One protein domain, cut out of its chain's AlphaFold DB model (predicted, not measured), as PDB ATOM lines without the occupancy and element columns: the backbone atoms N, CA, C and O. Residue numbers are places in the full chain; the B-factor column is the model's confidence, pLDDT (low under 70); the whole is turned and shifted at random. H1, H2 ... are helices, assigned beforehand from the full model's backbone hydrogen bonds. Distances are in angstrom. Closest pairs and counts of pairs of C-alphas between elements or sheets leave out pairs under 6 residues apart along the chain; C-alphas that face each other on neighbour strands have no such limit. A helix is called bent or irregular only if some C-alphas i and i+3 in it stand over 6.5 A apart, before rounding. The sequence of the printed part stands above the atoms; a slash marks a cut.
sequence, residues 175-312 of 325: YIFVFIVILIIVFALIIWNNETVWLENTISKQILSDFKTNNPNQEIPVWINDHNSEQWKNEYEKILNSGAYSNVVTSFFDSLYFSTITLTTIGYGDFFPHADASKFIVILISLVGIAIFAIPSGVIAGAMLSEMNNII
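What this domain is: This is residues 175 to 312 of the 325 residues of the protein "Ion_trans domain-containing protein" of Mycoplasma pullorum (UniProt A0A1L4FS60). H1 and arm H5a lie side by side over part of H1, running opposite ways, and H4 packs steeply on both. H3 and tiny H2 lie toward H1's last residues; H5b's residues 297 to 312 stick out beyond the opposite end. The 138 printed residues, class all helix, have five named helices, H1 to H5, and make an extended rod, radius of gyration of the C-alphas 22.0 A, spans 87 by 23 by 22 A.

Where its parts are: H1, residues 175 to 214, runs 57.9 A from C-alpha 175 at (-32.166, -9.073, 118.474). H2 is 222 to 225, H3 230 to 240, H4 252 to 263. H5, 276 to 312, is one helix by hydrogen bonds but bent, C-alphas 293 and 296 lying 6.6 A apart: H5a is 276 to 293, and H5b is 296 to 312, with C-alpha 312 at (-60.512, -1.769, 110.225).

How they stand to each other: H1, the hub, touches H4 through residues 184 to 192, closest C-alphas Ala 188 and Ser 255, 4.7 A, at a steep tilt of 58 degrees. Its residues 176 to 195 touch H5a, closest C-alphas Ile 191 and Ser 278, 5.6 A, at a shallow 18 degrees. Every O i to N i+4 pair is within hydrogen-bond range in H1, H3, H4 and H5b; H5a has 13 of 14.

The domain as a whole: The printed part has no cut. H3 to H4 and H4 to H5 are long links. No printed residue is under pLDDT 70.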
ATOM      1  N   TYR A 175     -33.469  -9.374 119.077       94.31
ATOM      2  CA  TYR A 175     -32.166  -9.073 118.474       94.31
ATOM      3  C   TYR A 175     -31.709  -7.643 118.767       94.31
ATOM      4  O   TYR A 175     -30.556  -7.444 119.142       94.31
ATOM      5  N   ILE A 176     -32.609  -6.662 118.661       93.88
ATOM      6  CA  ILE A 176     -32.277  -5.260 118.943       93.88
ATOM      7  C   ILE A 176     -31.915  -5.068 120.419       93.88
ATOM      8  O   ILE A 176     -30.908  -4.435 120.718       93.88
ATOM      9  N   PHE A 177     -32.683  -5.632 121.354       93.19
ATOM     10  CA  PHE A 177     -32.383  -5.510 122.783       93.19
ATOM     11  C   PHE A 177     -31.073  -6.200 123.162       93.19
ATOM     12  O   PHE A 177     -30.282  -5.621 123.902       93.19
ATOM     13  N   VAL A 178     -30.805  -7.397 122.632       95.25
ATOM     14  CA  VAL A 178     -29.521  -8.085 122.840       95.25
ATOM     15  C   VAL A 178     -28.373  -7.239 122.294       95.25
ATOM     16  O   VAL A 178     -27.365  -7.065 122.974       95.25
ATOM     17  N   PHE A 179     -28.545  -6.660 121.105       94.38
ATOM     18  CA  PHE A 179     -27.555  -5.771 120.516       94.38
ATOM     19  C   PHE A 179     -27.307  -4.528 121.383       94.38
ATOM     20  O   PHE A 179     -26.152  -4.224 121.656       94.38
ATOM     21  N   ILE A 180     -28.354  -3.869 121.894       94.50
ATOM     22  CA  ILE A 180     -28.237  -2.722 122.814       94.50
ATOM     23  C   ILE A 180     -27.502  -3.111 124.104       94.50
ATOM     24  O   ILE A 180     -26.656  -2.357 124.572       94.50
ATOM     25  N   VAL A 181     -27.782  -4.281 124.684       95.25
ATOM     26  CA  VAL A 181     -27.098  -4.736 125.906       95.25
ATOM     27  C   VAL A 181     -25.611  -4.977 125.649       95.25
ATOM     28  O   VAL A 181     -24.776  -4.509 126.420       95.25
ATOM     29  N   ILE A 182     -25.267  -5.658 124.552       95.69
ATOM     30  CA  ILE A 182     -23.867  -5.860 124.148       95.69
ATOM     31  C   ILE A 182     -23.182  -4.509 123.945       95.69
ATOM     32  O   ILE A 182     -22.077  -4.293 124.433       95.69
ATOM     33  N   LEU A 183     -23.861  -3.593 123.261       93.81
ATOM     34  CA  LEU A 183     -23.390  -2.247 122.983       93.81
ATOM     35  C   LEU A 183     -23.070  -1.482 124.284       93.81
ATOM     36  O   LEU A 183     -21.965  -0.966 124.427       93.81
ATOM     37  N   ILE A 184     -23.989  -1.483 125.258       95.50
ATOM     38  CA  ILE A 184     -23.787  -0.881 126.589       95.50
ATOM     39  C   ILE A 184     -22.548  -1.469 127.275       95.50
ATOM     40  O   ILE A 184     -21.722  -0.719 127.786       95.50
ATOM     41  N   ILE A 185     -22.401  -2.798 127.275       96.81
ATOM     42  CA  ILE A 185     -21.276  -3.479 127.934       96.81
ATOM     43  C   ILE A 185     -19.946  -3.107 127.272       96.81
ATOM     44  O   ILE A 185     -18.980  -2.802 127.968       96.81
ATOM     45  N   VAL A 186     -19.891  -3.108 125.938       95.50
ATOM     46  CA  VAL A 186     -18.679  -2.740 125.193       95.50
ATOM     47  C   VAL A 186     -18.259  -1.309 125.522       95.50
ATOM     48  O   VAL A 186     -17.083  -1.070 125.793       95.50
ATOM     49  N   PHE A 187     -19.196  -0.363 125.567       93.94
ATOM     50  CA  PHE A 187     -18.854   1.018 125.915       93.94
ATOM     51  C   PHE A 187     -18.452   1.198 127.363       93.94
ATOM     52  O   PHE A 187     -17.481   1.906 127.618       93.94
ATOM     53  N   ALA A 188     -19.116   0.501 128.282       96.69
ATOM     54  CA  ALA A 188     -18.723   0.497 129.679       96.69
ATOM     55  C   ALA A 188     -17.277   0.005 129.849       96.69
ATOM     56  O   ALA A 188     -16.488   0.614 130.558       96.69
ATOM     57  N   LEU A 189     -16.877  -1.053 129.140       97.25
ATOM     58  CA  LEU A 189     -15.497  -1.542 129.194       97.25
ATOM     59  C   LEU A 189     -14.492  -0.514 128.662       97.25
ATOM     60  O   LEU A 189     -13.464  -0.279 129.293       97.25
ATOM     61  N   ILE A 190     -14.791   0.112 127.521       96.25
ATOM     62  CA  ILE A 190     -13.895   1.094 126.900       96.25
ATOM     63  C   ILE A 190     -13.759   2.346 127.780       96.25
ATOM     64  O   ILE A 190     -12.648   2.831 127.990       96.25
ATOM     65  N   ILE A 191     -14.876   2.875 128.287       96.38
ATOM     66  CA  ILE A 191     -14.884   4.066 129.143       96.38
ATOM     67  C   ILE A 191     -14.181   3.759 130.457       96.38
ATOM     68  O   ILE A 191     -13.306   4.519 130.850       96.38
ATOM     69  N   TRP A 192     -14.511   2.641 131.108       97.06
ATOM     70  CA  TRP A 192     -13.846   2.235 132.342       97.06
ATOM     71  C   TRP A 192     -12.332   2.145 132.155       97.06
ATOM     72  O   TRP A 192     -11.606   2.768 132.916       97.06
ATOM     73  N   ASN A 193     -11.862   1.468 131.102       96.75
ATOM     74  CA  ASN A 193     -10.433   1.344 130.815       96.75
ATOM     75  C   ASN A 193      -9.738   2.701 130.616       96.75
ATOM     76  O   ASN A 193      -8.623   2.902 131.081       96.75
ATOM     77  N   ASN A 194     -10.370   3.638 129.909       96.69
ATOM     78  CA  ASN A 194      -9.756   4.938 129.634       96.69
ATOM     79  C   ASN A 194      -9.820   5.891 130.837       96.69
ATOM     80  O   ASN A 194      -8.869   6.632 131.078       96.69
ATOM     81  N   GLU A 195     -10.922   5.882 131.589       96.00
ATOM     82  CA  GLU A 195     -11.089   6.723 132.777       96.00
ATOM     83  C   GLU A 195     -10.195   6.262 133.929       96.00
ATOM     84  O   GLU A 195      -9.598   7.110 134.584       96.00
ATOM     85  N   THR A 196     -10.016   4.952 134.144       94.06
ATOM     86  CA  THR A 196      -9.097   4.456 135.184       94.06
ATOM     87  C   THR A 196      -7.656   4.843 134.886       94.06
ATOM     88  O   THR A 196      -6.970   5.359 135.764       94.06
ATOM     89  N   VAL A 197      -7.218   4.689 133.632       94.81
ATOM     90  CA  VAL A 197      -5.879   5.112 133.197       94.81
ATOM     91  C   VAL A 197      -5.700   6.624 133.354       94.81
ATOM     92  O   VAL A 197      -4.639   7.090 133.775       94.81
ATOM     93  N   TRP A 198      -6.715   7.426 133.026       96.12
ATOM     94  CA  TRP A 198      -6.652   8.874 133.235       96.12
ATOM     95  C   TRP A 198      -6.581   9.241 134.723       96.12
ATOM     96  O   TRP A 198      -5.771  10.093 135.104       96.12
ATOM     97  N   LEU A 199      -7.384   8.584 135.560       95.25
ATOM     98  CA  LEU A 199      -7.456   8.819 137.000       95.25
ATOM     99  C   LEU A 199      -6.126   8.486 137.685       95.25
ATOM    100  O   LEU A 199      -5.587   9.318 138.413       95.25
ATOM    101  N   GLU A 200      -5.553   7.322 137.382       93.00
ATOM    102  CA  GLU A 200      -4.256   6.885 137.903       93.00
ATOM    103  C   GLU A 200      -3.143   7.878 137.549       93.00
ATOM    104  O   GLU A 200      -2.373   8.301 138.418       93.00
ATOM    105  N   ASN A 201      -3.096   8.334 136.295       94.44
ATOM    106  CA  ASN A 201      -2.125   9.334 135.850       94.44
ATOM    107  C   ASN A 201      -2.317  10.696 136.534       94.44
ATOM    108  O   ASN A 201      -1.340  11.392 136.822       94.44
ATOM    109  N   THR A 202      -3.564  11.094 136.780       94.69
ATOM    110  CA  THR A 202      -3.894  12.380 137.409       94.69
ATOM    111  C   THR A 202      -3.512  12.377 138.884       94.69
ATOM    112  O   THR A 202      -2.795  13.274 139.330       94.69
ATOM    113  N   ILE A 203      -3.882  11.324 139.615       94.44
ATOM    114  CA  ILE A 203      -3.518  11.158 141.025       94.44
ATOM    115  C   ILE A 203      -2.000  11.023 141.176       94.44
ATOM    116  O   ILE A 203      -1.420  11.669 142.044       94.44
ATOM    117  N   SER A 204      -1.323  10.287 140.289       93.38
ATOM    118  CA  SER A 204       0.144  10.168 140.322       93.38
ATOM    119  C   SER A 204       0.837  11.531 140.195       93.38
ATOM    120  O   SER A 204       1.776  11.833 140.932       93.38
ATOM    121  N   LYS A 205       0.352  12.396 139.292       94.38
ATOM    122  CA  LYS A 205       0.863  13.770 139.145       94.38
ATOM    123  C   LYS A 205       0.574  14.624 140.377       94.38
ATOM    124  O   LYS A 205       1.439  15.403 140.772       94.38
ATOM    125  N   GLN A 206      -0.610  14.475 140.970       94.38
ATOM    126  CA  GLN A 206      -0.997  15.186 142.184       94.38
ATOM    127  C   GLN A 206      -0.093  14.801 143.362       94.38
ATOM    128  O   GLN A 206       0.537  15.680 143.938       94.38
ATOM    129  N   ILE A 207       0.070  13.504 143.640       93.56
ATOM    130  CA  ILE A 207       0.954  12.992 144.704       93.56
ATOM    131  C   ILE A 207       2.377  13.527 144.522       93.56
ATOM    132  O   ILE A 207       2.991  14.023 145.467       93.56
ATOM    133  N   LEU A 208       2.903  13.468 143.295       93.69
ATOM    134  CA  LEU A 208       4.244  13.961 142.993       93.69
ATOM    135  C   LEU A 208       4.374  15.476 143.223       93.69
ATOM    136  O   LEU A 208       5.392  15.936 143.746       93.69
ATOM    137  N   SER A 209       3.371  16.252 142.814       93.38
ATOM    138  CA  SER A 209       3.336  17.705 143.003       93.38
ATOM    139  C   SER A 209       3.260  18.078 144.483       93.38
ATOM    140  O   SER A 209       4.033  18.918 144.952       93.38
ATOM    141  N   ASP A 210       2.380  17.420 145.234       92.81
ATOM    142  CA  ASP A 210       2.179  17.654 146.663       92.81
ATOM    143  C   ASP A 210       3.440  17.281 147.454       92.81
ATOM    144  O   ASP A 210       3.874  18.030 148.333       92.81
ATOM    145  N   PHE A 211       4.105  16.177 147.090       92.88
ATOM    146  CA  PHE A 211       5.373  15.781 147.701       92.88
ATOM    147  C   PHE A 211       6.477  16.817 147.462       92.88
ATOM    148  O   PHE A 211       7.126  17.241 148.419       92.88
ATOM    149  N   LYS A 212       6.674  17.254 146.209       93.12
ATOM    150  CA  LYS A 212       7.690  18.264 145.858       93.12
ATOM    151  C   LYS A 212       7.449  19.601 146.557       93.12
ATOM    152  O   LYS A 212       8.404  20.271 146.931       93.12
ATOM    153  N   THR A 213       6.184  19.977 146.728       94.06
ATOM    154  CA  THR A 213       5.798  21.226 147.399       94.06
ATOM    155  C   THR A 213       6.094  21.166 148.897       94.06
ATOM    156  O   THR A 213       6.617  22.125 149.459       94.06
ATOM    157  N   ASN A 214       5.813  20.028 149.537       93.62
ATOM    158  CA  ASN A 214       6.026  19.850 150.972       93.62
ATOM    159  C   ASN A 214       7.491  19.536 151.339       93.62
ATOM    160  O   ASN A 214       7.924  19.885 152.434       93.62
ATOM    161  N   ASN A 215       8.261  18.908 150.441       92.75
ATOM    162  CA  ASN A 215       9.650  18.487 150.675       92.75
ATOM    163  C   ASN A 215      10.576  18.900 149.509       92.75
ATOM    164  O   ASN A 215      11.038  18.046 148.750       92.75
ATOM    165  N   PRO A 216      10.890  20.199 149.349       88.69
ATOM    166  CA  PRO A 216      11.579  20.709 148.156       88.69
ATOM    167  C   PRO A 216      13.028  20.222 147.994       88.69
ATOM    168  O   PRO A 216      13.530  20.168 146.875       88.69
ATOM    169  N   ASN A 217      13.697  19.856 149.092       92.62
ATOM    170  CA  ASN A 217      15.113  19.461 149.103       92.62
ATOM    171  C   ASN A 217      15.323  17.951 149.305       92.62
ATOM    172  O   ASN A 217      16.452  17.517 149.524       92.62
ATOM    173  N   GLN A 218      14.249  17.159 149.293       92.06
ATOM    174  CA  GLN A 218      14.316  15.713 149.487       92.06
ATOM    175  C   GLN A 218      14.194  14.994 148.142       92.06
ATOM    176  O   GLN A 218      13.382  15.367 147.294       92.06
ATOM    177  N   GLU A 219      14.988  13.941 147.948       90.25
ATOM    178  CA  GLU A 219      14.842  13.072 146.780       90.25
ATOM    179  C   GLU A 219      13.477  12.374 146.783       90.25
ATOM    180  O   GLU A 219      12.943  12.023 147.838       90.25
ATOM    181  N   ILE A 220      12.915  12.175 145.588       90.19
ATOM    182  CA  ILE A 220      11.610  11.535 145.404       90.19
ATOM    183  C   ILE A 220      11.714  10.075 145.871       90.19
ATOM    184  O   ILE A 220      12.495   9.313 145.297       90.19
ATOM    185  N   PRO A 221      10.922   9.655 146.872       91.38
ATOM    186  CA  PRO A 221      10.900   8.273 147.318       91.38
ATOM    187  C   PRO A 221      10.515   7.310 146.192       91.38
ATOM    188  O   PRO A 221       9.622   7.597 145.395       91.38
ATOM    189  N   VAL A 222      11.131   6.124 146.180       90.75
ATOM    190  CA  VAL A 222      10.887   5.083 145.162       90.75
ATOM    191  C   VAL A 222       9.406   4.703 145.072       90.75
ATOM    192  O   VAL A 222       8.894   4.520 143.971       90.75
ATOM    193  N   TRP A 223       8.704   4.662 146.210       91.88
ATOM    194  CA  TRP A 223       7.292   4.276 146.276       91.88
ATOM    195  C   TRP A 223       6.364   5.196 145.466       91.88
ATOM    196  O   TRP A 223       5.323   4.742 145.011       91.88
ATOM    197  N   ILE A 224       6.738   6.462 145.222       89.62
ATOM    198  CA  ILE A 224       5.917   7.394 144.426       89.62
ATOM    199  C   ILE A 224       5.808   6.934 142.966       89.62
ATOM    200  O   ILE A 224       4.782   7.155 142.328       89.62
ATOM    201  N   ASN A 225       6.849   6.276 142.451       90.56
ATOM    202  CA  ASN A 225       6.882   5.748 141.088       90.56
ATOM    203  C   ASN A 225       6.533   4.251 141.018       90.56
ATOM    204  O   ASN A 225       6.507   3.694 139.923       90.56
ATOM    205  N   ASP A 226       6.304   3.595 142.160       91.31
ATOM    206  CA  ASP A 226       5.930   2.183 142.244       91.31
ATOM    207  C   ASP A 226       4.461   2.037 142.666       91.31
ATOM    208  O   ASP A 226       4.133   1.948 143.853       91.31
ATOM    209  N   HIS A 227       3.577   1.963 141.667       89.31
ATOM    210  CA  HIS A 227       2.126   1.783 141.821       89.31
ATOM    211  C   HIS A 227       1.729   0.470 142.514       89.31
ATOM    212  O   HIS A 227       0.594   0.317 142.968       89.31
ATOM    213  N   ASN A 228       2.652  -0.491 142.638       91.38
ATOM    214  CA  ASN A 228       2.392  -1.732 143.367       91.38
ATOM    215  C   ASN A 228       2.660  -1.613 144.869       91.38
ATOM    216  O   ASN A 228       2.185  -2.469 145.628       91.38
ATOM    217  N   SER A 229       3.374  -0.569 145.298       92.75
ATOM    218  CA  SER A 229       3.716  -0.354 146.699       92.75
ATOM    219  C   SER A 229       2.469  -0.101 147.555       92.75
ATOM    220  O   SER A 229       1.514   0.565 147.152       92.75
ATOM    221  N   GLU A 230       2.473  -0.637 148.775       93.50
ATOM    222  CA  GLU A 230       1.368  -0.462 149.728       93.50
ATOM    223  C   GLU A 230       1.174   1.018 150.101       93.50
ATOM    224  O   GLU A 230       0.051   1.492 150.243       93.50
ATOM    225  N   GLN A 231       2.272   1.776 150.169       93.56
ATOM    226  CA  GLN A 231       2.258   3.217 150.429       93.56
ATOM    227  C   GLN A 231       1.543   3.991 149.318       93.56
ATOM    228  O   GLN A 231       0.698   4.834 149.621       93.56
ATOM    229  N   TRP A 232       1.826   3.676 148.049       93.75
ATOM    230  CA  TRP A 232       1.136   4.299 146.922       93.75
ATOM    231  C   TRP A 232      -0.364   3.998 146.955       93.75
ATOM    232  O   TRP A 232      -1.171   4.917 146.840       93.75
ATOM    233  N   LYS A 233      -0.745   2.736 147.197       93.88
ATOM    234  CA  LYS A 233      -2.158   2.325 147.285       93.88
ATOM    235  C   LYS A 233      -2.903   3.056 148.402       93.88
ATOM    236  O   LYS A 233      -4.002   3.548 148.169       93.88
ATOM    237  N   ASN A 234      -2.284   3.197 149.573       95.19
ATOM    238  CA  ASN A 234      -2.882   3.905 150.705       95.19
ATOM    239  C   ASN A 234      -3.104   5.399 150.411       95.19
ATOM    240  O   ASN A 234      -4.171   5.932 150.717       95.19
ATOM    241  N   GLU A 235      -2.132   6.089 149.801       93.56
ATOM    242  CA  GLU A 235      -2.310   7.499 149.418       93.56
ATOM    243  C   GLU A 235      -3.310   7.656 148.262       93.56
ATOM    244  O   GLU A 235      -4.134   8.572 148.286       93.56
ATOM    245  N   TYR A 236      -3.308   6.736 147.292       93.00
ATOM    246  CA  TYR A 236      -4.296   6.699 146.215       93.00
ATOM    247  C   TYR A 236      -5.726   6.574 146.766       93.00
ATOM    248  O   TYR A 236      -6.587   7.391 146.437       93.00
ATOM    249  N   GLU A 237      -5.983   5.607 147.652       92.69
ATOM    250  CA  GLU A 237      -7.301   5.409 148.271       92.69
ATOM    251  C   GLU A 237      -7.728   6.600 149.130       92.69
ATOM    252  O   GLU A 237      -8.889   7.008 149.110       92.69
ATOM    253  N   LYS A 238      -6.794   7.202 149.867       94.50
ATOM    254  CA  LYS A 238      -7.056   8.402 150.667       94.50
ATOM    255  C   LYS A 238      -7.493   9.582 149.798       94.50
ATOM    256  O   LYS A 238      -8.444  10.277 150.155       94.50
ATOM    257  N   ILE A 239      -6.836   9.796 148.657       93.31
ATOM    258  CA  ILE A 239      -7.219  10.839 147.697       93.31
ATOM    259  C   ILE A 239      -8.568  10.506 147.055       93.31
ATOM    260  O   ILE A 239      -9.423  11.385 146.950       93.31
ATOM    261  N   LEU A 240      -8.807   9.248 146.683       91.38
ATOM    262  CA  LEU A 240     -10.080   8.812 146.108       91.38
ATOM    263  C   LEU A 240     -11.256   9.068 147.068       91.38
ATOM    264  O   LEU A 240     -12.273   9.642 146.682       91.38
ATOM    265  N   ASN A 241     -11.074   8.738 148.349       92.94
ATOM    266  CA  ASN A 241     -12.077   8.908 149.401       92.94
ATOM    267  C   ASN A 241     -12.241  10.361 149.882       92.94
ATOM    268  O   ASN A 241     -13.151  10.648 150.660       92.94
ATOM    269  N   SER A 242     -11.406  11.296 149.414       91.81
ATOM    270  CA  SER A 242     -11.550  12.728 149.723       91.81
ATOM    271  C   SER A 242     -12.773  13.376 149.059       91.81
ATOM    272  O   SER A 242     -13.161  14.484 149.423       91.81
ATOM    273  N   GLY A 243     -13.376  12.700 148.071       89.94
ATOM    274  CA  GLY A 243     -14.510  13.202 147.291       89.94
ATOM    275  C   GLY A 243     -14.122  14.063 146.084       89.94
ATOM    276  O   GLY A 243     -14.995  14.377 145.271       89.94
ATOM    277  N   ALA A 244     -12.834  14.390 145.912       89.25
ATOM    278  CA  ALA A 244     -12.331  15.197 144.795       89.25
ATOM    279  C   ALA A 244     -12.638  14.597 143.407       89.25
ATOM    280  O   ALA A 244     -12.804  15.341 142.446       89.25
ATOM    281  N   TYR A 245     -12.756  13.267 143.322       91.75
ATOM    282  CA  TYR A 245     -13.020  12.511 142.092       91.75
ATOM    283  C   TYR A 245     -14.382  11.796 142.115       91.75
ATOM    284  O   TYR A 245     -14.565  10.770 141.466       91.75
ATOM    285  N   SER A 246     -15.350  12.324 142.872       91.44
ATOM    286  CA  SER A 246     -16.696  11.736 143.022       91.44
ATOM    287  C   SER A 246     -17.498  11.644 141.716       91.44
ATOM    288  O   SER A 246     -18.408  10.828 141.613       91.44
ATOM    289  N   ASN A 247     -17.147  12.459 140.725       93.81
ATOM    290  CA  ASN A 247     -17.750  12.525 139.395       93.81
ATOM    291  C   ASN A 247     -16.994  11.703 138.329       93.81
ATOM    292  O   ASN A 247     -17.358  11.733 137.149       93.81
ATOM    293  N   VAL A 248     -15.922  11.004 138.715       93.75
ATOM    294  CA  VAL A 248     -15.132  10.140 137.829       93.75
ATOM    295  C   VAL A 248     -15.629   8.703 137.948       93.75
ATOM    296  O   VAL A 248     -15.994   8.237 139.023       93.75
ATOM    297  N   VAL A 249     -15.622   7.978 136.835       93.44
ATOM    298  CA  VAL A 249     -15.942   6.548 136.806       93.44
ATOM    299  C   VAL A 249     -14.799   5.762 137.457       93.44
ATOM    300  O   VAL A 249     -13.702   5.702 136.905       93.44
ATOM    301  N   THR A 250     -15.053   5.136 138.609       91.31
ATOM    302  CA  THR A 250     -14.018   4.405 139.369       91.31
ATOM    303  C   THR A 250     -14.127   2.891 139.212       91.31
ATOM    304  O   THR A 250     -13.118   2.185 139.167       91.31
ATOM    305  N   SER A 251     -15.349   2.379 139.065       93.88
ATOM    306  CA  SER A 251     -15.630   0.957 138.905       93.88
ATOM    307  C   SER A 251     -16.251   0.635 137.546       93.88
ATOM    308  O   SER A 251     -16.847   1.481 136.874       93.88
ATOM    309  N   PHE A 252     -16.170  -0.637 137.150       95.31
ATOM    310  CA  PHE A 252     -16.875  -1.123 135.964       95.31
ATOM    311  C   PHE A 252     -18.392  -0.882 136.058       95.31
ATOM    312  O   PHE A 252     -19.024  -0.540 135.060       95.31
ATOM    313  N   PHE A 253     -18.982  -1.023 137.250       96.88
ATOM    314  CA  PHE A 253     -20.416  -0.801 137.449       96.88
ATOM    315  C   PHE A 253     -20.802   0.675 137.313       96.88
ATOM    316  O   PHE A 253     -21.856   0.951 136.740       96.88
ATOM    317  N   ASP A 254     -19.938   1.607 137.729       95.62
ATOM    318  CA  ASP A 254     -20.134   3.044 137.480       95.62
ATOM    319  C   ASP A 254     -20.146   3.318 135.974       95.62
ATOM    320  O   ASP A 254     -20.996   4.050 135.472       95.62
ATOM    321  N   SER A 255     -19.248   2.668 135.225       96.56
ATOM    322  CA  SER A 255     -19.179   2.814 133.771       96.56
ATOM    323  C   SER A 255     -20.378   2.197 133.055       96.56
ATOM    324  O   SER A 255     -20.873   2.746 132.068       96.56
ATOM    325  N   LEU A 256     -20.872   1.063 133.558       97.31
ATOM    326  CA  LEU A 256     -22.073   0.406 133.054       97.31
ATOM    327  C   LEU A 256     -23.307   1.279 133.282       97.31
ATOM    328  O   LEU A 256     -24.121   1.450 132.370       97.31
ATOM    329  N   TYR A 257     -23.423   1.862 134.474       97.31
ATOM    330  CA  TYR A 257     -24.457   2.830 134.810       97.31
ATOM    331  C   TYR A 257     -24.364   4.070 133.911       97.31
ATOM    332  O   TYR A 257     -25.337   4.373 133.220       97.31
ATOM    333  N   PHE A 258     -23.187   4.702 133.826       96.44
ATOM    334  CA  PHE A 258     -22.925   5.861 132.968       96.44
ATOM    335  C   PHE A 258     -23.299   5.576 131.505       96.44
ATOM    336  O   PHE A 258     -24.123   6.272 130.918       96.44
ATOM    337  N   SER A 259     -22.786   4.483 130.936       95.00
ATOM    338  CA  SER A 259     -23.074   4.087 129.553       95.00
ATOM    339  C   SER A 259     -24.568   3.859 129.325       95.00
ATOM    340  O   SER A 259     -25.094   4.248 128.284       95.00
ATOM    341  N   THR A 260     -25.272   3.280 130.304       95.31
ATOM    342  CA  THR A 260     -26.724   3.070 130.236       95.31
ATOM    343  C   THR A 260     -27.476   4.399 130.222       95.31
ATOM    344  O   THR A 260     -28.302   4.613 129.334       95.31
ATOM    345  N   ILE A 261     -27.201   5.314 131.159       94.88
ATOM    346  CA  ILE A 261     -27.921   6.596 131.242       94.88
ATOM    347  C   ILE A 261     -27.607   7.513 130.055       94.88
ATOM    348  O   ILE A 261     -28.476   8.270 129.627       94.88
ATOM    349  N   THR A 262     -26.403   7.424 129.484       93.56
ATOM    350  CA  THR A 262     -26.016   8.170 128.281       93.56
ATOM    351  C   THR A 262     -26.708   7.608 127.040       93.56
ATOM    352  O   THR A 262     -27.352   8.359 126.312       93.56
ATOM    353  N   LEU A 263     -26.657   6.287 126.819       91.81
ATOM    354  CA  LEU A 263     -27.306   5.638 125.668       91.81
ATOM    355  C   LEU A 263     -28.829   5.773 125.675       91.81
ATOM    356  O   LEU A 263     -29.444   5.887 124.619       91.81
ATOM    357  N   THR A 264     -29.437   5.768 126.861       91.44
ATOM    358  CA  THR A 264     -30.884   5.966 127.039       91.44
ATOM    359  C   THR A 264     -31.293   7.441 127.039       91.44
ATOM    360  O   THR A 264     -32.471   7.743 127.210       91.44
ATOM    361  N   THR A 265     -30.350   8.366 126.824       92.06
ATOM    362  CA  THR A 265     -30.560   9.826 126.801       92.06
ATOM    363  C   THR A 265     -31.095  10.429 128.109       92.06
ATOM    364  O   THR A 265     -31.654  11.521 128.099       92.06
ATOM    365  N   ILE A 266     -30.917   9.740 129.243       94.56
ATOM    366  CA  ILE A 266     -31.303  10.238 130.572       94.56
ATOM    367  C   ILE A 266     -30.299  11.286 131.068       94.56
ATOM    368  O   ILE A 266     -30.702  12.382 131.438       94.56
ATOM    369  N   GLY A 267     -29.003  10.947 131.074       92.81
ATOM    370  CA  GLY A 267     -27.904  11.871 131.387       92.81
ATOM    371  C   GLY A 267     -28.043  12.655 132.699       92.81
ATOM    372  O   GLY A 267     -28.112  13.880 132.665       92.81
ATOM    373  N   TYR A 268     -28.032  11.979 133.855       95.88
ATOM    374  CA  TYR A 268     -28.131  12.644 135.167       95.88
ATOM    375  C   TYR A 268     -26.996  13.640 135.464       95.88
ATOM    376  O   TYR A 268     -27.205  14.581 136.227       95.88
ATOM    377  N   GLY A 269     -25.821  13.458 134.850       93.81
ATOM    378  CA  GLY A 269     -24.674  14.362 134.992       93.81
ATOM    379  C   GLY A 269     -23.846  14.150 136.264       93.81
ATOM    380  O   GLY A 269     -23.005  14.982 136.584       93.81
ATOM    381  N   ASP A 270     -24.075  13.046 136.970       95.06
ATOM    382  CA  ASP A 270     -23.297  12.583 138.121       95.06
ATOM    383  C   ASP A 270     -21.919  12.037 137.720       95.06
ATOM    384  O   ASP A 270     -20.934  12.322 138.394       95.06
ATOM    385  N   PHE A 271     -21.833  11.342 136.583       95.56
ATOM    386  CA  PHE A 271     -20.571  10.959 135.945       95.56
ATOM    387  C   PHE A 271     -20.422  11.600 134.565       95.56
ATOM    388  O   PHE A 271     -21.383  11.695 133.796       95.56
ATOM    389  N   PHE A 272     -19.196  11.994 134.218       94.50
ATOM    390  CA  PHE A 272     -18.852  12.470 132.878       94.50
ATOM    391  C   PHE A 272     -17.387  12.158 132.526       94.50
ATOM    392  O   PHE A 272     -16.554  12.039 133.424       94.50
ATOM    393  N   PRO A 273     -17.050  11.994 131.230       95.06
ATOM    394  CA  PRO A 273     -15.715  11.574 130.816       95.06
ATOM    395  C   PRO A 273     -14.684  12.687 131.020       95.06
ATOM    396  O   PRO A 273     -14.855  13.808 130.526       95.06
ATOM    397  N   HIS A 274     -13.576  12.362 131.680       95.19
ATOM    398  CA  HIS A 274     -12.462  13.286 131.876       95.19
ATOM    399  C   HIS A 274     -11.347  13.040 130.860       95.19
ATOM    400  O   HIS A 274     -10.749  14.003 130.360       95.19
ATOM    401  N   ALA A 275     -11.120  11.778 130.486       96.38
ATOM    402  CA  ALA A 275     -10.128  11.405 129.492       96.38
ATOM    403  C   ALA A 275     -10.558  11.849 128.085       96.38
ATOM    404  O   ALA A 275     -11.709  11.668 127.680       96.38
ATOM    405  N   ASP A 276      -9.627  12.379 127.290       96.56
ATOM    406  CA  ASP A 276      -9.948  12.866 125.940       96.56
ATOM    407  C   ASP A 276     -10.408  11.741 125.002       96.56
ATOM    408  O   ASP A 276     -11.332  11.930 124.208       96.56
ATOM    409  N   ALA A 277      -9.840  10.540 125.160       94.69
ATOM    410  CA  ALA A 277     -10.304   9.347 124.459       94.69
ATOM    411  C   ALA A 277     -11.767   9.024 124.814       94.69
ATOM    412  O   ALA A 277     -12.590   8.838 123.916       94.69
ATOM    413  N   SER A 278     -12.118   9.025 126.104       95.88
ATOM    414  CA  SER A 278     -13.491   8.797 126.566       95.88
ATOM    415  C   SER A 278     -14.455   9.858 126.037       95.88
ATOM    416  O   SER A 278     -15.534   9.503 125.574       95.88
ATOM    417  N   LYS A 279     -14.071  11.144 126.026       96.12
ATOM    418  CA  LYS A 279     -14.894  12.225 125.447       96.12
ATOM    419  C   LYS A 279     -15.204  11.962 123.975       96.12
ATOM    420  O   LYS A 279     -16.358  12.055 123.566       96.12
ATOM    421  N   PHE A 280     -14.194  11.594 123.186       96.06
ATOM    422  CA  PHE A 280     -14.374  11.277 121.770       96.06
ATOM    423  C   PHE A 280     -15.293  10.064 121.558       96.06
ATOM    424  O   PHE A 280     -16.204  10.104 120.729       96.06
ATOM    425  N   ILE A 281     -15.105   9.010 122.353       93.62
ATOM    426  CA  ILE A 281     -15.956   7.814 122.325       93.62
ATOM    427  C   ILE A 281     -17.404   8.168 122.673       93.62
ATOM    428  O   ILE A 281     -18.314   7.747 121.962       93.62
ATOM    429  N   VAL A 282     -17.617   8.985 123.711       94.69
ATOM    430  CA  VAL A 282     -18.944   9.453 124.141       94.69
ATOM    431  C   VAL A 282     -19.646  10.251 123.037       94.69
ATOM    432  O   VAL A 282     -20.840  10.052 122.821       94.69
ATOM    433  N   ILE A 283     -18.930  11.096 122.287       94.12
ATOM    434  CA  ILE A 283     -19.496  11.806 121.126       94.12
ATOM    435  C   ILE A 283     -19.986  10.808 120.069       94.12
ATOM    436  O   ILE A 283     -21.140  10.881 119.641       94.12
ATOM    437  N   LEU A 284     -19.133   9.857 119.669       91.44
ATOM    438  CA  LEU A 284     -19.483   8.872 118.641       91.44
ATOM    439  C   LEU A 284     -20.683   8.022 119.054       91.44
ATOM    440  O   LEU A 284     -21.608   7.823 118.262       91.44
ATOM    441  N   ILE A 285     -20.695   7.546 120.299       89.75
ATOM    442  CA  ILE A 285     -21.799   6.715 120.756       89.75
ATOM    443  C   ILE A 285     -23.074   7.507 121.013       89.75
ATOM    444  O   ILE A 285     -24.157   6.979 120.798       89.75
ATOM    445  N   SER A 286     -23.000   8.775 121.404       90.00
ATOM    446  CA  SER A 286     -24.225   9.567 121.552       90.00
ATOM    447  C   SER A 286     -24.977   9.651 120.217       90.00
ATOM    448  O   SER A 286     -26.198   9.535 120.191       90.00
ATOM    449  N   LEU A 287     -24.259   9.743 119.091       90.25
ATOM    450  CA  LEU A 287     -24.857   9.743 117.751       90.25
ATOM    451  C   LEU A 287     -25.431   8.373 117.352       90.25
ATOM    452  O   LEU A 287     -26.581   8.273 116.923       90.25
ATOM    453  N   VAL A 288     -24.636   7.309 117.493       89.62
ATOM    454  CA  VAL A 288     -25.027   5.947 117.081       89.62
ATOM    455  C   VAL A 288     -26.098   5.359 118.009       89.62
ATOM    456  O   VAL A 288     -27.043   4.710 117.562       89.62
ATOM    457  N   GLY A 289     -25.971   5.619 119.305       87.19
ATOM    458  CA  GLY A 289     -26.834   5.122 120.364       87.19
ATOM    459  C   GLY A 289     -28.270   5.592 120.220       87.19
ATOM    460  O   GLY A 289     -29.175   4.761 120.233       87.19
ATOM    461  N   ILE A 290     -28.476   6.893 119.984       89.94
ATOM    462  CA  ILE A 290     -29.813   7.465 119.759       89.94
ATOM    463  C   ILE A 290     -30.498   6.791 118.564       89.94
ATOM    464  O   ILE A 290     -31.669   6.418 118.653       89.94
ATOM    465  N   ALA A 291     -29.768   6.577 117.464       90.19
ATOM    466  CA  ALA A 291     -30.315   5.933 116.274       90.19
ATOM    467  C   ALA A 291     -30.754   4.485 116.550       90.19
ATOM    468  O   ALA A 291     -31.853   4.096 116.161       90.19
ATOM    469  N   ILE A 292     -29.935   3.701 117.259       91.06
ATOM    470  CA  ILE A 292     -30.248   2.304 117.600       91.06
ATOM    471  C   ILE A 292     -31.409   2.230 118.598       91.06
ATOM    472  O   ILE A 292     -32.326   1.424 118.424       91.06
ATOM    473  N   PHE A 293     -31.400   3.081 119.626       89.62
ATOM    474  CA  PHE A 293     -32.422   3.085 120.672       89.62
ATOM    475  C   PHE A 293     -33.797   3.538 120.151       89.62
ATOM    476  O   PHE A 293     -34.828   3.161 120.708       89.62
ATOM    477  N   ALA A 294     -33.839   4.279 119.039       91.06
ATOM    478  CA  ALA A 294     -35.078   4.654 118.361       91.06
ATOM    479  C   ALA A 294     -35.746   3.493 117.590       91.06
ATOM    480  O   ALA A 294     -36.959   3.528 117.364       91.06
ATOM    481  N   ILE A 295     -35.001   2.445 117.208       92.81
ATOM    482  CA  ILE A 295     -35.518   1.351 116.362       92.81
ATOM    483  C   ILE A 295     -36.675   0.587 117.028       92.81
ATOM    484  O   ILE A 295     -37.708   0.428 116.373       92.81
ATOM    485  N   PRO A 296     -36.591   0.137 118.302       91.38
ATOM    486  CA  PRO A 296     -37.706  -0.548 118.960       91.38
ATOM    487  C   PRO A 296     -39.000   0.269 118.938       91.38
ATOM    488  O   PRO A 296     -40.062  -0.279 118.647       91.38
ATOM    489  N   SER A 297     -38.902   1.582 119.178       91.50
ATOM    490  CA  SER A 297     -40.042   2.504 119.115       91.50
ATOM    491  C   SER A 297     -40.675   2.517 117.718       91.50
ATOM    492  O   SER A 297     -41.883   2.314 117.580       91.50
ATOM    493  N   GLY A 298     -39.857   2.646 116.665       91.94
ATOM    494  CA  GLY A 298     -40.321   2.621 115.275       91.94
ATOM    495  C   GLY A 298     -40.967   1.291 114.863       91.94
ATOM    496  O   GLY A 298     -42.023   1.289 114.230       91.94
ATOM    497  N   VAL A 299     -40.382   0.158 115.268       91.25
ATOM    498  CA  VAL A 299     -40.926  -1.187 114.996       91.25
ATOM    499  C   VAL A 299     -42.287  -1.370 115.665       91.25
ATOM    500  O   VAL A 299     -43.229  -1.845 115.026       91.25
ATOM    501  N   ILE A 300     -42.417  -0.961 116.931       91.00
ATOM    502  CA  ILE A 300     -43.683  -1.039 117.668       91.00
ATOM    503  C   ILE A 300     -44.735  -0.144 117.006       91.00
ATOM    504  O   ILE A 300     -45.845  -0.609 116.751       91.00
ATOM    505  N   ALA A 301     -44.392   1.102 116.669       90.81
ATOM    506  CA  ALA A 301     -45.314   2.032 116.022       90.81
ATOM    507  C   ALA A 301     -45.814   1.501 114.666       90.81
ATOM    508  O   ALA A 301     -47.021   1.477 114.412       90.81
ATOM    509  N   GLY A 302     -44.909   1.005 113.816       90.12
ATOM    510  CA  GLY A 302     -45.264   0.421 112.520       90.12
ATOM    511  C   GLY A 302     -46.160  -0.814 112.650       90.12
ATOM    512  O   GLY A 302     -47.157  -0.947 111.936       90.12
ATOM    513  N   ALA A 303     -45.860  -1.693 113.607       88.25
ATOM    514  CA  ALA A 303     -46.669  -2.878 113.866       88.25
ATOM    515  C   ALA A 303     -48.053  -2.533 114.446       88.25
ATOM    516  O   ALA A 303     -49.045  -3.138 114.040       88.25
ATOM    517  N   MET A 304     -48.152  -1.525 115.320       87.69
ATOM    518  CA  MET A 304     -49.442  -1.024 115.811       87.69
ATOM    519  C   MET A 304     -50.309  -0.478 114.675       87.69
ATOM    520  O   MET A 304     -51.489  -0.817 114.594       87.69
ATOM    521  N   LEU A 305     -49.737   0.319 113.768       88.62
ATOM    522  CA  LEU A 305     -50.459   0.850 112.609       88.62
ATOM    523  C   LEU A 305     -50.958  -0.265 111.680       88.62
ATOM    524  O   LEU A 305     -52.095  -0.218 111.207       88.62
ATOM    525  N   SER A 306     -50.132  -1.288 111.443       87.25
ATOM    526  CA  SER A 306     -50.520  -2.459 110.649       87.25
ATOM    527  C   SER A 306     -51.696  -3.210 111.284       87.25
ATOM    528  O   SER A 306     -52.696  -3.475 110.613       87.25
ATOM    529  N   GLU A 307     -51.627  -3.467 112.591       83.44
ATOM    530  CA  GLU A 307     -52.678  -4.173 113.326       83.44
ATOM    531  C   GLU A 307     -53.996  -3.385 113.338       83.44
ATOM    532  O   GLU A 307     -55.067  -3.935 113.072       83.44
ATOM    533  N   MET A 308     -53.932  -2.068 113.552       82.44
ATOM    534  CA  MET A 308     -55.108  -1.195 113.488       82.44
ATOM    535  C   MET A 308     -55.767  -1.219 112.104       82.44
ATOM    536  O   MET A 308     -56.992  -1.333 112.004       82.44
ATOM    537  N   ASN A 309     -54.973  -1.175 111.032       87.44
ATOM    538  CA  ASN A 309     -55.484  -1.252 109.664       87.44
ATOM    539  C   ASN A 309     -56.143  -2.608 109.364       87.44
ATOM    540  O   ASN A 309     -57.181  -2.648 108.699       87.44
ATOM    541  N   ASN A 310     -55.601  -3.709 109.892       85.50
ATOM    542  CA  ASN A 310     -56.193  -5.043 109.754       85.50
ATOM    543  C   ASN A 310     -57.541  -5.152 110.487       85.50
ATOM    544  O   ASN A 310     -58.507  -5.694 109.941       85.50
ATOM    545  N   ILE A 311     -57.658  -4.573 111.688       81.44
ATOM    546  CA  ILE A 311     -58.928  -4.511 112.432       81.44
ATOM    547  C   ILE A 311     -59.983  -3.700 111.661       81.44
ATOM    548  O   ILE A 311     -61.152  -4.080 111.614       81.44
ATOM    549  N   ILE A 312     -59.592  -2.587 111.031       84.12
ATOM    550  CA  ILE A 312     -60.512  -1.769 110.225       84.12
ATOM    551  C   ILE A 312     -60.980  -2.536 108.981       84.12
ATOM    552  O   ILE A 312     -62.176  -2.532 108.686       84.12
TER     553      ILE A 312